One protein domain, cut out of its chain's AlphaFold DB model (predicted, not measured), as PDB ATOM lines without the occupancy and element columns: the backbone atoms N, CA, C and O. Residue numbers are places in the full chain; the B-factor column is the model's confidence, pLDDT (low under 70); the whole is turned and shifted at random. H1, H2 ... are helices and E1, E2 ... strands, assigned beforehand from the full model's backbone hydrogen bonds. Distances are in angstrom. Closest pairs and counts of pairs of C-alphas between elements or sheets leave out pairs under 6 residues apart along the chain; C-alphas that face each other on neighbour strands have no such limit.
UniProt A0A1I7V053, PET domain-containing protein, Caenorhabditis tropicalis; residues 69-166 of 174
ATOM      1  N   ASN A  69      21.377  22.061-133.073       81.94
ATOM      2  CA  ASN A  69      20.367  21.618-134.035       81.94
ATOM      3  C   ASN A  69      20.514  20.150-134.494       81.94
ATOM      4  O   ASN A  69      19.626  19.630-135.161       81.94
ATOM      5  N   MET A  70      21.627  19.483-134.179       82.44
ATOM      6  CA  MET A  70      21.881  18.077-134.518       82.44
ATOM      7  C   MET A  70      21.632  17.124-133.342       82.44
ATOM      8  O   MET A  70      21.679  15.910-133.536       82.44
ATOM      9  N   VAL A  71      21.367  17.642-132.136       84.81
ATOM     10  CA  VAL A  71      21.238  16.842-130.906       84.81
ATOM     11  C   VAL A  71      20.106  15.821-131.010       84.81
ATOM     12  O   VAL A  71      20.343  14.627-130.834       84.81
ATOM     13  N   HIS A  72      18.908  16.259-131.398       86.62
ATOM     14  CA  HIS A  72      17.768  15.355-131.570       86.62
ATOM     15  C   HIS A  72      18.011  14.310-132.665       86.62
ATOM     16  O   HIS A  72      17.707  13.137-132.474       86.62
ATOM     17  N   ALA A  73      18.610  14.705-133.794       82.81
ATOM     18  CA  ALA A  73      18.916  13.778-134.886       82.81
ATOM     19  C   ALA A  73      19.929  12.701-134.465       82.81
ATOM     20  O   ALA A  73      19.799  11.542-134.859       82.81
ATOM     21  N   TYR A  74      20.920  13.066-133.646       81.94
ATOM     22  CA  TYR A  74      21.872  12.120-133.072       81.94
ATOM     23  C   TYR A  74      21.173  11.117-132.149       81.94
ATOM     24  O   TYR A  74      21.328   9.908-132.324       81.94
ATOM     25  N   PHE A  75      20.363  11.595-131.199       86.06
ATOM     26  CA  PHE A  75      19.690  10.711-130.247       86.06
ATOM     27  C   PHE A  75      18.585   9.859-130.873       86.06
ATOM     28  O   PHE A  75      18.421   8.715-130.459       86.06
ATOM     29  N   ALA A  76      17.936  10.328-131.942       84.69
ATOM     30  CA  ALA A  76      16.996   9.530-132.732       84.69
ATOM     31  C   ALA A  76      17.640   8.286-133.380       84.69
ATOM     32  O   ALA A  76      16.938   7.359-133.782       84.69
ATOM     33  N   CYS A  77      18.975   8.241-133.484       80.19
ATOM     34  CA  CYS A  77      19.706   7.074-133.982       80.19
ATOM     35  C   CYS A  77      19.983   6.024-132.892       80.19
ATOM     36  O   CYS A  77      20.412   4.909-133.209       80.19
ATOM     37  N   LEU A  78      19.760   6.353-131.616       81.19
ATOM     38  CA  LEU A  78      19.928   5.427-130.503       81.19
ATOM     39  C   LEU A  78      18.607   4.711-130.186       81.19
ATOM     40  O   LEU A  78      17.526   5.246-130.413       81.19
ATOM     41  N   PRO A  79      18.663   3.497-129.615       85.25
ATOM     42  CA  PRO A  79      17.499   2.909-128.970       85.25
ATOM     43  C   PRO A  79      16.966   3.833-127.869       85.25
ATOM     44  O   PRO A  79      17.749   4.303-127.045       85.25
ATOM     45  N   GLU A  80      15.646   4.013-127.804       88.12
ATOM     46  CA  GLU A  80      14.961   4.891-126.840       88.12
ATOM     47  C   GLU A  80      15.440   4.684-125.391       88.12
ATOM     48  O   GLU A  80      15.750   5.619-124.661       88.12
ATOM     49  N   ASN A  81      15.618   3.426-124.984       88.94
ATOM     50  CA  ASN A  81      16.066   3.064-123.638       88.94
ATOM     51  C   ASN A  81      17.542   3.395-123.333       88.94
ATOM     52  O   ASN A  81      18.006   3.132-122.220       88.94
ATOM     53  N   LYS A  82      18.290   3.910-124.311       86.88
ATOM     54  CA  LYS A  82      19.682   4.361-124.189       86.88
ATOM     55  C   LYS A  82      19.833   5.868-124.384       86.88
ATOM     56  O   LYS A  82      20.923   6.382-124.149       86.88
ATOM     57  N   VAL A  83      18.770   6.572-124.770       90.81
ATOM     58  CA  VAL A  83      18.790   8.032-124.878       90.81
ATOM     59  C   VAL A  83      18.903   8.632-123.467       90.81
ATOM     60  O   VAL A  83      18.118   8.272-122.587       90.81
ATOM     61  N   PRO A  84      19.890   9.506-123.189       92.50
ATOM     62  CA  PRO A  84      20.211   9.943-121.838       92.50
ATOM     63  C   PRO A  84      19.318  11.097-121.368       92.50
ATOM     64  O   PRO A  84      19.822  12.149-120.986       92.50
ATOM     65  N   TYR A  85      17.999  10.915-121.374       94.12
ATOM     66  CA  TYR A  85      17.072  11.886-120.788       94.12
ATOM     67  C   TYR A  85      17.309  12.039-119.284       94.12
ATOM     68  O   TYR A  85      17.619  11.047-118.614       94.12
ATOM     69  N   ILE A  86      17.131  13.242-118.739       93.75
ATOM     70  CA  ILE A  86      17.323  13.508-117.304       93.75
ATOM     71  C   ILE A  86      16.420  12.592-116.458       93.75
ATOM     72  O   ILE A  86      15.212  12.498-116.665       93.75
ATOM     73  N   GLY A  87      17.012  11.877-115.502       93.06
ATOM     74  CA  GLY A  87      16.345  10.928-114.609       93.06
ATOM     75  C   GLY A  87      15.999   9.570-115.235       93.06
ATOM     76  O   GLY A  87      15.449   8.701-114.548       93.06
ATOM     77  N   SER A  88      16.314   9.346-116.512       95.12
ATOM     78  CA  SER A  88      15.860   8.166-117.256       95.12
ATOM     79  C   SER A  88      16.748   6.919-117.077       95.12
ATOM     80  O   SER A  88      17.895   6.992-116.616       95.12
ATOM     81  N   PRO A  89      16.267   5.726-117.486       95.00
ATOM     82  CA  PRO A  89      17.113   4.540-117.609       95.00
ATOM     83  C   PRO A  89      18.294   4.729-118.569       95.00
ATOM     84  O   PRO A  89      19.359   4.157-118.322       95.00
ATOM     85  N   GLY A  90      18.127   5.531-119.625       93.12
ATOM     86  CA  GLY A  90      19.182   5.819-120.591       93.12
ATOM     87  C   GLY A  90      20.305   6.665-119.992       93.12
ATOM     88  O   GLY A  90      21.476   6.376-120.232       93.12
ATOM     89  N   GLU A  91      19.989   7.602-119.092       94.38
ATOM     90  CA  GLU A  91      21.011   8.322-118.322       94.38
ATOM     91  C   GLU A  91      21.826   7.348-117.462       94.38
ATOM     92  O   GLU A  91      23.058   7.323-117.525       94.38
ATOM     93  N   LYS A  92      21.154   6.475-116.701       94.44
ATOM     94  CA  LYS A  92      21.830   5.448-115.886       94.44
ATOM     95  C   LYS A  92      22.675   4.509-116.747       94.44
ATOM     96  O   LYS A  92      23.751   4.072-116.327       94.44
ATOM     97  N   TRP A  93      22.193   4.175-117.943       91.06
ATOM     98  CA  TRP A  93      22.933   3.376-118.910       91.06
ATOM     99  C   TRP A  93      24.200   4.105-119.371       91.06
ATOM    100  O   TRP A  93      25.284   3.524-119.277       91.06
ATOM    101  N   ARG A  94      24.103   5.386-119.742       89.69
ATOM    102  CA  ARG A  94      25.248   6.213-120.138       89.69
ATOM    103  C   ARG A  94      26.269   6.372-119.011       89.69
ATOM    104  O   ARG A  94      27.469   6.251-119.265       89.69
ATOM    105  N   GLN A  95      25.823   6.565-117.766       88.62
ATOM    106  CA  GLN A  95      26.701   6.598-116.586       88.62
ATOM    107  C   GLN A  95      27.458   5.269-116.402       88.62
ATOM    108  O   GLN A  95      28.648   5.260-116.079       88.62
ATOM    109  N   ARG A  96      26.796   4.127-116.640       88.75
ATOM    110  CA  ARG A  96      27.445   2.805-116.619       88.75
ATOM    111  C   ARG A  96      28.478   2.669-117.738       88.75
ATOM    112  O   ARG A  96      29.589   2.234-117.449       88.75
ATOM    113  N   GLN A  97      28.147   3.085-118.963       84.44
ATOM    114  CA  GLN A  97      29.096   3.085-120.082       84.44
ATOM    115  C   GLN A  97      30.311   3.970-119.804       84.44
ATOM    116  O   GLN A  97      31.425   3.594-120.150       84.44
ATOM    117  N   SER A  98      30.120   5.117-119.144       82.88
ATOM    118  CA  SER A  98      31.219   6.018-118.780       82.88
ATOM    119  C   SER A  98      32.216   5.353-117.840       82.88
ATOM    120  O   SER A  98      33.414   5.431-118.068       82.88
ATOM    121  N   ARG A  99      31.720   4.682-116.792       81.75
ATOM    122  CA  ARG A  99      32.573   3.963-115.834       81.75
ATOM    123  C   ARG A  99      33.262   2.758-116.460       81.75
ATOM    124  O   ARG A  99      34.404   2.487-116.129       81.75
ATOM    125  N   TYR A 100      32.569   2.046-117.347       81.56
ATOM    126  CA  TYR A 100      33.140   0.896-118.044       81.56
ATOM    127  C   TYR A 100      34.294   1.301-118.972       81.56
ATOM    128  O   TYR A 100      35.313   0.626-119.003       81.56
ATOM    129  N   GLN A 101      34.142   2.414-119.696       79.44
ATOM    130  CA  GLN A 101      35.161   2.929-120.619       79.44
ATOM    131  C   GLN A 101      36.300   3.680-119.927       79.44
ATOM    132  O   GLN A 101      37.340   3.888-120.535       79.44
ATOM    133  N   LEU A 102      36.110   4.104-118.675       80.31
ATOM    134  CA  LEU A 102      37.124   4.803-117.889       80.31
ATOM    135  C   LEU A 102      37.375   4.063-116.562       80.31
ATOM    136  O   LEU A 102      36.979   4.573-115.506       80.31
ATOM    137  N   PRO A 103      37.998   2.866-116.591       83.19
ATOM    138  CA  PRO A 103      38.412   2.166-115.381       83.19
ATOM    139  C   PRO A 103      39.321   3.038-114.507       83.19
ATOM    140  O   PRO A 103      40.076   3.877-114.997       83.19
ATOM    141  N   ALA A 104      39.269   2.829-113.191       85.06
ATOM    142  CA  ALA A 104      40.059   3.622-112.251       85.06
ATOM    143  C   ALA A 104      41.574   3.397-112.431       85.06
ATOM    144  O   ALA A 104      42.352   4.343-112.283       85.06
ATOM    145  N   GLN A 105      41.963   2.181-112.831       88.69
ATOM    146  CA  GLN A 105      43.335   1.754-113.128       88.69
ATOM    147  C   GLN A 105      44.005   2.622-114.201       88.69
ATOM    148  O   GLN A 105      45.178   2.956-114.092       88.69
ATOM    149  N   ASP A 106      43.239   3.087-115.189       84.75
ATOM    150  CA  ASP A 106      43.751   3.919-116.285       84.75
ATOM    151  C   ASP A 106      44.072   5.358-115.853       84.75
ATOM    152  O   ASP A 106      44.485   6.185-116.671       84.75
ATOM    153  N   SER A 107      43.780   5.718-114.603       86.44
ATOM    154  CA  SER A 107      43.878   7.102-114.137       86.44
ATOM    155  C   SER A 107      44.576   7.288-112.802       86.44
ATOM    156  O   SER A 107      45.056   8.383-112.517       86.44
ATOM    157  N   ASP A 108      44.624   6.258-111.968       91.12
ATOM    158  CA  ASP A 108      45.093   6.407-110.604       91.12
ATOM    159  C   ASP A 108      45.858   5.164-110.158       91.12
ATOM    160  O   ASP A 108      45.315   4.066-110.038       91.12
ATOM    161  N   VAL A 109      47.138   5.403-109.868       93.38
ATOM    162  CA  VAL A 109      48.136   4.434-109.396       93.38
ATOM    163  C   VAL A 109      47.613   3.604-108.223       93.38
ATOM    164  O   VAL A 109      47.971   2.441-108.099       93.38
ATOM    165  N   ARG A 110      46.742   4.166-107.370       94.19
ATOM    166  CA  ARG A 110      46.200   3.472-106.189       94.19
ATOM    167  C   ARG A 110      45.363   2.237-106.523       94.19
ATOM    168  O   ARG A 110      45.139   1.423-105.634       94.19
ATOM    169  N   TYR A 111      44.860   2.132-107.752       92.50
ATOM    170  CA  TYR A 111      44.054   0.994-108.201       92.50
ATOM    171  C   TYR A 111      44.852  -0.016-109.028       92.50
ATOM    172  O   TYR A 111      44.283  -1.018-109.457       92.50
ATOM    173  N   CYS A 112      46.140   0.240-109.259       93.00
ATOM    174  CA  CYS A 112      47.035  -0.662-109.965       93.00
ATOM    175  C   CYS A 112      47.858  -1.472-108.961       93.00
ATOM    176  O   CYS A 112      48.308  -0.946-107.943       93.00
ATOM    177  N   GLU A 113      48.069  -2.746-109.266       93.06
ATOM    178  CA  GLU A 113      48.927  -3.630-108.481       93.06
ATOM    179  C   GLU A 113      50.344  -3.621-109.072       93.06
ATOM    180  O   GLU A 113      50.513  -3.501-110.284       93.06
ATOM    181  N   ASP A 114      51.355  -3.708-108.205       92.25
ATOM    182  CA  ASP A 114      52.765  -3.930-108.562       92.25
ATOM    183  C   ASP A 114      53.434  -2.909-109.510       92.25
ATOM    184  O   ASP A 114      54.435  -3.224-110.152       92.25
ATOM    185  N   LEU A 115      52.954  -1.660-109.561       92.38
ATOM    186  CA  LEU A 115      53.637  -0.597-110.310       92.38
ATOM    187  C   LEU A 115      54.962  -0.203-109.653       92.38
ATOM    188  O   LEU A 115      55.013   0.130-108.463       92.38
ATOM    189  N   ASN A 116      56.026  -0.136-110.454       95.19
ATOM    190  CA  ASN A 116      57.273   0.475-110.009       95.19
ATOM    191  C   ASN A 116      57.165   2.025-110.004       95.19
ATOM    192  O   ASN A 116      56.231   2.591-110.586       95.19
ATOM    193  N   PRO A 117      58.092   2.749-109.343       95.69
ATOM    194  CA  PRO A 117      58.024   4.210-109.252       95.69
ATOM    195  C   PRO A 117      58.002   4.929-110.611       95.69
ATOM    196  O   PRO A 117      57.256   5.895-110.775       95.69
ATOM    197  N   ASP A 118      58.759   4.435-111.593       96.06
ATOM    198  CA  ASP A 118      58.861   5.041-112.925       96.06
ATOM    199  C   ASP A 118      57.563   4.846-113.732       96.06
ATOM    200  O   ASP A 118      57.088   5.758-114.418       96.06
ATOM    201  N   GLU A 119      56.934   3.674-113.621       93.12
ATOM    202  CA  GLU A 119      55.630   3.378-114.224       93.12
ATOM    203  C   GLU A 119      54.516   4.208-113.582       93.12
ATOM    204  O   GLU A 119      53.654   4.740-114.285       93.12
ATOM    205  N   ALA A 120      54.550   4.376-112.257       94.75
ATOM    206  CA  ALA A 120      53.595   5.212-111.538       94.75
ATOM    207  C   ALA A 120      53.669   6.681-111.989       94.75
ATOM    208  O   ALA A 120      52.634   7.324-112.192       94.75
ATOM    209  N   ASP A 121      54.875   7.214-112.186       95.88
ATOM    210  CA  ASP A 121      55.067   8.571-112.699       95.88
ATOM    211  C   ASP A 121      54.672   8.695-114.175       95.88
ATOM    212  O   ASP A 121      54.023   9.675-114.561       95.88
ATOM    213  N   THR A 122      54.944   7.669-114.984       94.38
ATOM    214  CA  THR A 122      54.467   7.598-116.372       94.38
ATOM    215  C   THR A 122      52.938   7.613-116.442       94.38
ATOM    216  O   THR A 122      52.373   8.377-117.227       94.38
ATOM    217  N   LEU A 123      52.253   6.844-115.587       90.00
ATOM    218  CA  LEU A 123      50.790   6.817-115.513       90.00
ATOM    219  C   LEU A 123      50.214   8.182-115.109       90.00
ATOM    220  O   LEU A 123      49.259   8.652-115.723       90.00
ATOM    221  N   ARG A 124      50.813   8.860-114.122       93.75
ATOM    222  CA  ARG A 124      50.396  10.215-113.709       93.75
ATOM    223  C   ARG A 124      50.551  11.233-114.834       93.75
ATOM    224  O   ARG A 124      49.699  12.106-115.000       93.75
ATOM    225  N   MET A 125      51.642  11.150-115.593       92.12
ATOM    226  CA  MET A 125      51.862  12.022-116.742       92.12
ATOM    227  C   MET A 125      50.852  11.727-117.855       92.12
ATOM    228  O   MET A 125      50.221  12.653-118.362       92.12
ATOM    229  N   PHE A 126      50.658  10.447-118.184       88.50
ATOM    230  CA  PHE A 126      49.687  10.001-119.178       88.50
ATOM    231  C   PHE A 126      48.272  10.467-118.833       88.50
ATOM    232  O   PHE A 126      47.588  11.043-119.676       88.50
ATOM    233  N   GLU A 127      47.839  10.268-117.587       87.88
ATOM    234  CA  GLU A 127      46.513  10.673-117.133       87.88
ATOM    235  C   GLU A 127      46.304  12.183-117.256       87.88
ATOM    236  O   GLU A 127      45.265  12.607-117.777       87.88
ATOM    237  N   ARG A 128      47.308  12.980-116.863       89.81
ATOM    238  CA  ARG A 128      47.257  14.440-116.964       89.81
ATOM    239  C   ARG A 128      47.073  14.869-118.412       89.81
ATOM    240  O   ARG A 128      46.115  15.576-118.707       89.81
ATOM    241  N   THR A 129      47.939  14.399-119.308       86.50
ATOM    242  CA  THR A 129      47.870  14.712-120.741       86.50
ATOM    243  C   THR A 129      46.549  14.245-121.348       86.50
ATOM    244  O   THR A 129      45.892  14.996-122.070       86.50
ATOM    245  N   ARG A 130      46.092  13.033-121.010       84.56
ATOM    246  CA  ARG A 130      44.808  12.502-121.479       84.56
ATOM    247  C   ARG A 130      43.650  13.400-121.050       84.56
ATOM    248  O   ARG A 130      42.805  13.716-121.884       84.56
ATOM    249  N   LYS A 131      43.604  13.826-119.784       83.94
ATOM    250  CA  LYS A 131      42.548  14.706-119.257       83.94
ATOM    251  C   LYS A 131      42.556  16.090-119.895       83.94
ATOM    252  O   LYS A 131      41.484  16.638-120.118       83.94
ATOM    253  N   THR A 132      43.733  16.651-120.167       84.19
ATOM    254  CA  THR A 132      43.845  18.016-120.698       84.19
ATOM    255  C   THR A 132      43.675  18.093-122.210       84.19
ATOM    256  O   THR A 132      43.205  19.112-122.702       84.19
ATOM    257  N   GLU A 133      44.048  17.048-122.954       81.44
ATOM    258  CA  GLU A 133      44.127  17.116-124.422       81.44
ATOM    259  C   GLU A 133      43.141  16.188-125.148       81.44
ATOM    260  O   GLU A 133      42.725  16.483-126.272       81.44
ATOM    261  N   CYS A 134      42.749  15.064-124.540       73.56
ATOM    262  CA  CYS A 134      42.032  13.993-125.246       73.56
ATOM    263  C   CYS A 134      40.618  13.724-124.708       73.56
ATOM    264  O   CYS A 134      39.711  13.407-125.482       73.56
ATOM    265  N   LEU A 135      40.419  13.809-123.390       72.38
ATOM    266  CA  LEU A 135      39.166  13.429-122.746       72.38
ATOM    267  C   LEU A 135      38.035  14.373-123.177       72.38
ATOM    268  O   LEU A 135      38.090  15.573-122.937       72.38
ATOM    269  N   GLY A 136      36.993  13.822-123.800       67.75
ATOM    270  CA  GLY A 136      35.860  14.621-124.275       67.75
ATOM    271  C   GLY A 136      36.149  15.447-125.536       67.75
ATOM    272  O   GLY A 136      35.365  16.328-125.858       67.75
ATOM    273  N   SER A 137      37.228  15.158-126.273       67.19
ATOM    274  CA  SER A 137      37.555  15.816-127.554       67.19
ATOM    275  C   SER A 137      36.963  15.099-128.782       67.19
ATOM    276  O   SER A 137      37.387  15.338-129.915       67.19
ATOM    277  N   GLY A 138      36.014  14.177-128.582       66.44
ATOM    278  CA  GLY A 138      35.346  13.466-129.673       66.44
ATOM    279  C   GLY A 138      34.485  14.411-130.510       66.44
ATOM    280  O   GLY A 138      33.828  15.290-129.953       66.44
ATOM    281  N   VAL A 139      34.480  14.226-131.833       68.12
ATOM    282  CA  VAL A 139      33.630  14.998-132.756       68.12
ATOM    283  C   VAL A 139      32.639  14.056-133.426       68.12
ATOM    284  O   VAL A 139      33.022  13.014-133.961       68.12
ATOM    285  N   VAL A 140      31.363  14.439-133.410       70.69
ATOM    286  CA  VAL A 140      30.302  13.745-134.140       70.69
ATOM    287  C   VAL A 140      30.251  14.281-135.570       70.69
ATOM    288  O   VAL A 140      30.064  15.480-135.779       70.69
ATOM    289  N   GLN A 141      30.413  13.401-136.558       66.44
ATOM    290  CA  GLN A 141      30.301  13.752-137.977       66.44
ATOM    291  C   GLN A 141      29.342  12.808-138.702       66.44
ATOM    292  O   GLN A 141      29.197  11.644-138.328       66.44
ATOM    293  N   TYR A 142      28.694  13.310-139.754       65.25
ATOM    294  CA  TYR A 142      27.942  12.466-140.679       65.25
ATOM    295  C   TYR A 142      28.906  11.553-141.442       65.25
ATOM    296  O   TYR A 142      29.912  12.024-141.976       65.25
ATOM    297  N   ALA A 143      28.595  10.260-141.517       59.84
ATOM    298  CA  ALA A 143      29.298   9.360-142.418       59.84
ATOM    299  C   ALA A 143      29.031   9.742-143.885       59.84
ATOM    300  O   ALA A 143      27.921  10.166-144.218       59.84
ATOM    301  N   PRO A 144      30.013   9.549-144.781       56.97
ATOM    302  CA  PRO A 144      29.797   9.660-146.219       56.97
ATOM    303  C   PRO A 144      28.682   8.716-146.696       56.97
ATOM    304  O   PRO A 144      28.624   7.555-146.284       56.97
ATOM    305  N   CYS A 145      27.827   9.206-147.597       52.50
ATOM    306  CA  CYS A 145      26.572   8.570-148.025       52.50
ATOM    307  C   CYS A 145      26.691   7.247-148.820       52.50
ATOM    308  O   CYS A 145      25.678   6.771-149.318       52.50
ATOM    309  N   ASP A 146      27.868   6.623-148.929       51.44
ATOM    310  CA  ASP A 146      28.084   5.421-149.761       51.44
ATOM    311  C   ASP A 146      28.182   4.099-148.984       51.44
ATOM    312  O   ASP A 146      28.529   3.053-149.534       51.44
ATOM    313  N   THR A 147      27.827   4.096-147.702       48.12
ATOM    314  CA  THR A 147      27.680   2.843-146.952       48.12
ATOM    315  C   THR A 147      26.204   2.571-146.722       48.12
ATOM    316  O   THR A 147      25.489   3.399-146.168       48.12
ATOM    317  N   LYS A 148      25.736   1.408-147.185       46.84
ATOM    318  CA  LYS A 148      24.375   0.884-147.000       46.84
ATOM    319  C   LYS A 148      24.083   0.604-145.515       46.84
ATOM    320  O   LYS A 148      23.915  -0.543-145.116       46.84
ATOM    321  N   CYS A 149      24.058   1.641-144.690       45.12
ATOM    322  CA  CYS A 149      23.547   1.608-143.332       45.12
ATOM    323  C   CYS A 149      22.191   2.316-143.357       45.12
ATOM    324  O   CYS A 149      22.131   3.534-143.463       45.12
ATOM    325  N   GLU A 150      21.093   1.565-143.236       51.59
ATOM    326  CA  GLU A 150      19.720   2.105-143.133       51.59
ATOM    327  C   GLU A 150      19.491   2.987-141.890       51.59
ATOM    328  O   GLU A 150      18.410   3.534-141.691       51.59
ATOM    329  N   LYS A 151      20.507   3.144-141.041       47.34
ATOM    330  CA  LYS A 151      20.487   3.983-139.848       47.34
ATOM    331  C   LYS A 151      21.589   5.015-140.006       47.34
ATOM    332  O   LYS A 151      22.757   4.644-140.089       47.34
ATOM    333  N   VAL A 152      21.184   6.277-140.100       45.75
ATOM    334  CA  VAL A 152      22.025   7.464-140.286       45.75
ATOM    335  C   VAL A 152      23.308   7.330-139.463       45.75
ATOM    336  O   VAL A 152      23.287   7.315-138.233       45.75
ATOM    337  N   SER A 153      24.428   7.135-140.146       45.69
ATOM    338  CA  SER A 153      25.691   6.760-139.523       45.69
ATOM    339  C   SER A 153      26.402   8.017-139.027       45.69
ATOM    340  O   SER A 153      27.279   8.561-139.686       45.69
ATOM    341  N   PHE A 154      26.016   8.521-137.856       45.69
ATOM    342  CA  PHE A 154      26.905   9.406-137.110       45.69
ATOM    343  C   PHE A 154      28.128   8.592-136.683       45.69
ATOM    344  O   PHE A 154      28.008   7.634-135.920       45.69
ATOM    345  N   ILE A 155      29.308   8.947-137.191       48.88
ATOM    346  CA  ILE A 155      30.567   8.377-136.714       48.88
ATOM    347  C   ILE A 155      31.043   9.273-135.578       48.88
ATOM    348  O   ILE A 155      31.294  10.467-135.765       48.88
ATOM    349  N   ILE A 156      31.162   8.689-134.388       48.31
ATOM    350  CA  ILE A 156      31.853   9.315-133.268       48.31
ATOM    351  C   ILE A 156      33.339   9.105-133.526       48.31
ATOM    352  O   ILE A 156      33.869   8.013-133.323       48.31
ATOM    353  N   ILE A 157      34.024  10.145-133.997       40.84
ATOM    354  CA  ILE A 157      35.481  10.118-134.075       40.84
ATOM    355  C   ILE A 157      35.981  10.429-132.668       40.84
ATOM    356  O   ILE A 157      36.240  11.585-132.326       40.84
ATOM    357  N   LEU A 158      36.102   9.399-131.827       38.19
ATOM    358  CA  LEU A 158      36.974   9.504-130.668       38.19
ATOM    359  C   LEU A 158      38.403   9.496-131.199       38.19
ATOM    360  O   LEU A 158      38.925   8.463-131.615       38.19
ATOM    361  N   LYS A 159      39.058  10.658-131.189       37.69
ATOM    362  CA  LYS A 159      40.520  10.688-131.155       37.69
ATOM    363  C   LYS A 159      40.952  10.246-129.762       37.69
ATOM    364  O   LYS A 159      41.432  11.047-128.970       37.69
ATOM    365  N   GLU A 160      40.768   8.971-129.449       37.25
ATOM    366  CA  GLU A 160      41.499   8.391-128.340       37.25
ATOM    367  C   GLU A 160      42.915   8.114-128.840       37.25
ATOM    368  O   GLU A 160      43.206   7.107-129.479       37.25
ATOM    369  N   LYS A 161      43.821   9.066-128.609       31.31
ATOM    370  CA  LYS A 161      45.248   8.758-128.621       31.31
ATOM    371  C   LYS A 161      45.600   8.141-127.267       31.31
ATOM    372  O   LYS A 161      46.225   8.799-126.443       31.31
ATOM    373  N   SER A 162      45.187   6.900-127.015       39.72
ATOM    374  CA  SER A 162      45.856   6.084-126.001       39.72
ATOM    375  C   SER A 162      46.957   5.300-126.709       39.72
ATOM    376  O   SER A 162      46.716   4.477-127.591       39.72
ATOM    377  N   GLN A 163      48.205   5.653-126.411       31.88
ATOM    378  CA  GLN A 163      49.364   4.915-126.890       31.88
ATOM    379  C   GLN A 163      49.678   3.842-125.856       31.88
ATOM    380  O   GLN A 163      50.546   4.018-125.010       31.88
ATOM    381  N   ILE A 164      48.919   2.752-125.914       35.91
ATOM    382  CA  ILE A 164      49.216   1.516-125.193       35.91
ATOM    383  C   ILE A 164      49.702   0.533-126.262       35.91
ATOM    384  O   ILE A 164      49.007   0.278-127.249       35.91
ATOM    385  N   ASP A 165      50.948   0.078-126.138       30.86
ATOM    386  CA  ASP A 165      51.575  -0.922-127.014       30.86
ATOM    387  C   ASP A 165      51.504  -0.639-128.521       30.86
ATOM    388  O   ASP A 165      51.267  -1.539-129.329       30.86
ATOM    389  N   SER A 166      51.734   0.611-128.946       32.41
ATOM    390  CA  SER A 166      51.786   1.011-130.369       32.41
ATOM    391  C   SER A 166      50.504   0.749-131.182       32.41
ATOM    392  O   SER A 166      50.521   0.839-132.411       32.41
TER     393      SER A 166
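This is residues 69 to 166 of the 174 residues of the protein "PET domain-containing protein" of Caenorhabditis tropicalis (UniProt A0A1I7V053). The fold is an open, loose frame: H1 near one end, H2 along one side, H3 and the hairpin E1-E2 along the other, the helices apart. The printed part has 98 residues, under half of them in named elements, which are mostly helix: three helices and two strands in the order H1, H2, H3, E1, E2, with an antiparallel sheet E1 - E2. The radius of gyration of the C-alphas is 17.5 A, the spans 50 by 34 by 22 A.

H1, residues 69 to 75, H2, residues 89 to 101, and H3, residues 117 to 134, are apart. E1, residues 139 to 142, and E2, residues 154 to 157, form an antiparallel hairpin at 146 degrees; N 141 and O 155, 3.2 A apart, are within hydrogen-bond range. The closest C-alphas of H1 and E2, Tyr 74 and Phe 154, are 7.0 A apart. Every O i to N i+4 pair is within hydrogen-bond range in H2 and H3, 2 of 3 in H1.

H1 begins at C-alpha 69, (20.367, 21.618, -134.035); H2 spans 18.4 A, H3 24.6 A. E2 ends at C-alpha 157, (35.481, 10.118, -134.075).

The printed part has no cut. Residues 136 to 139 and 141 to 166 have pLDDT under 70.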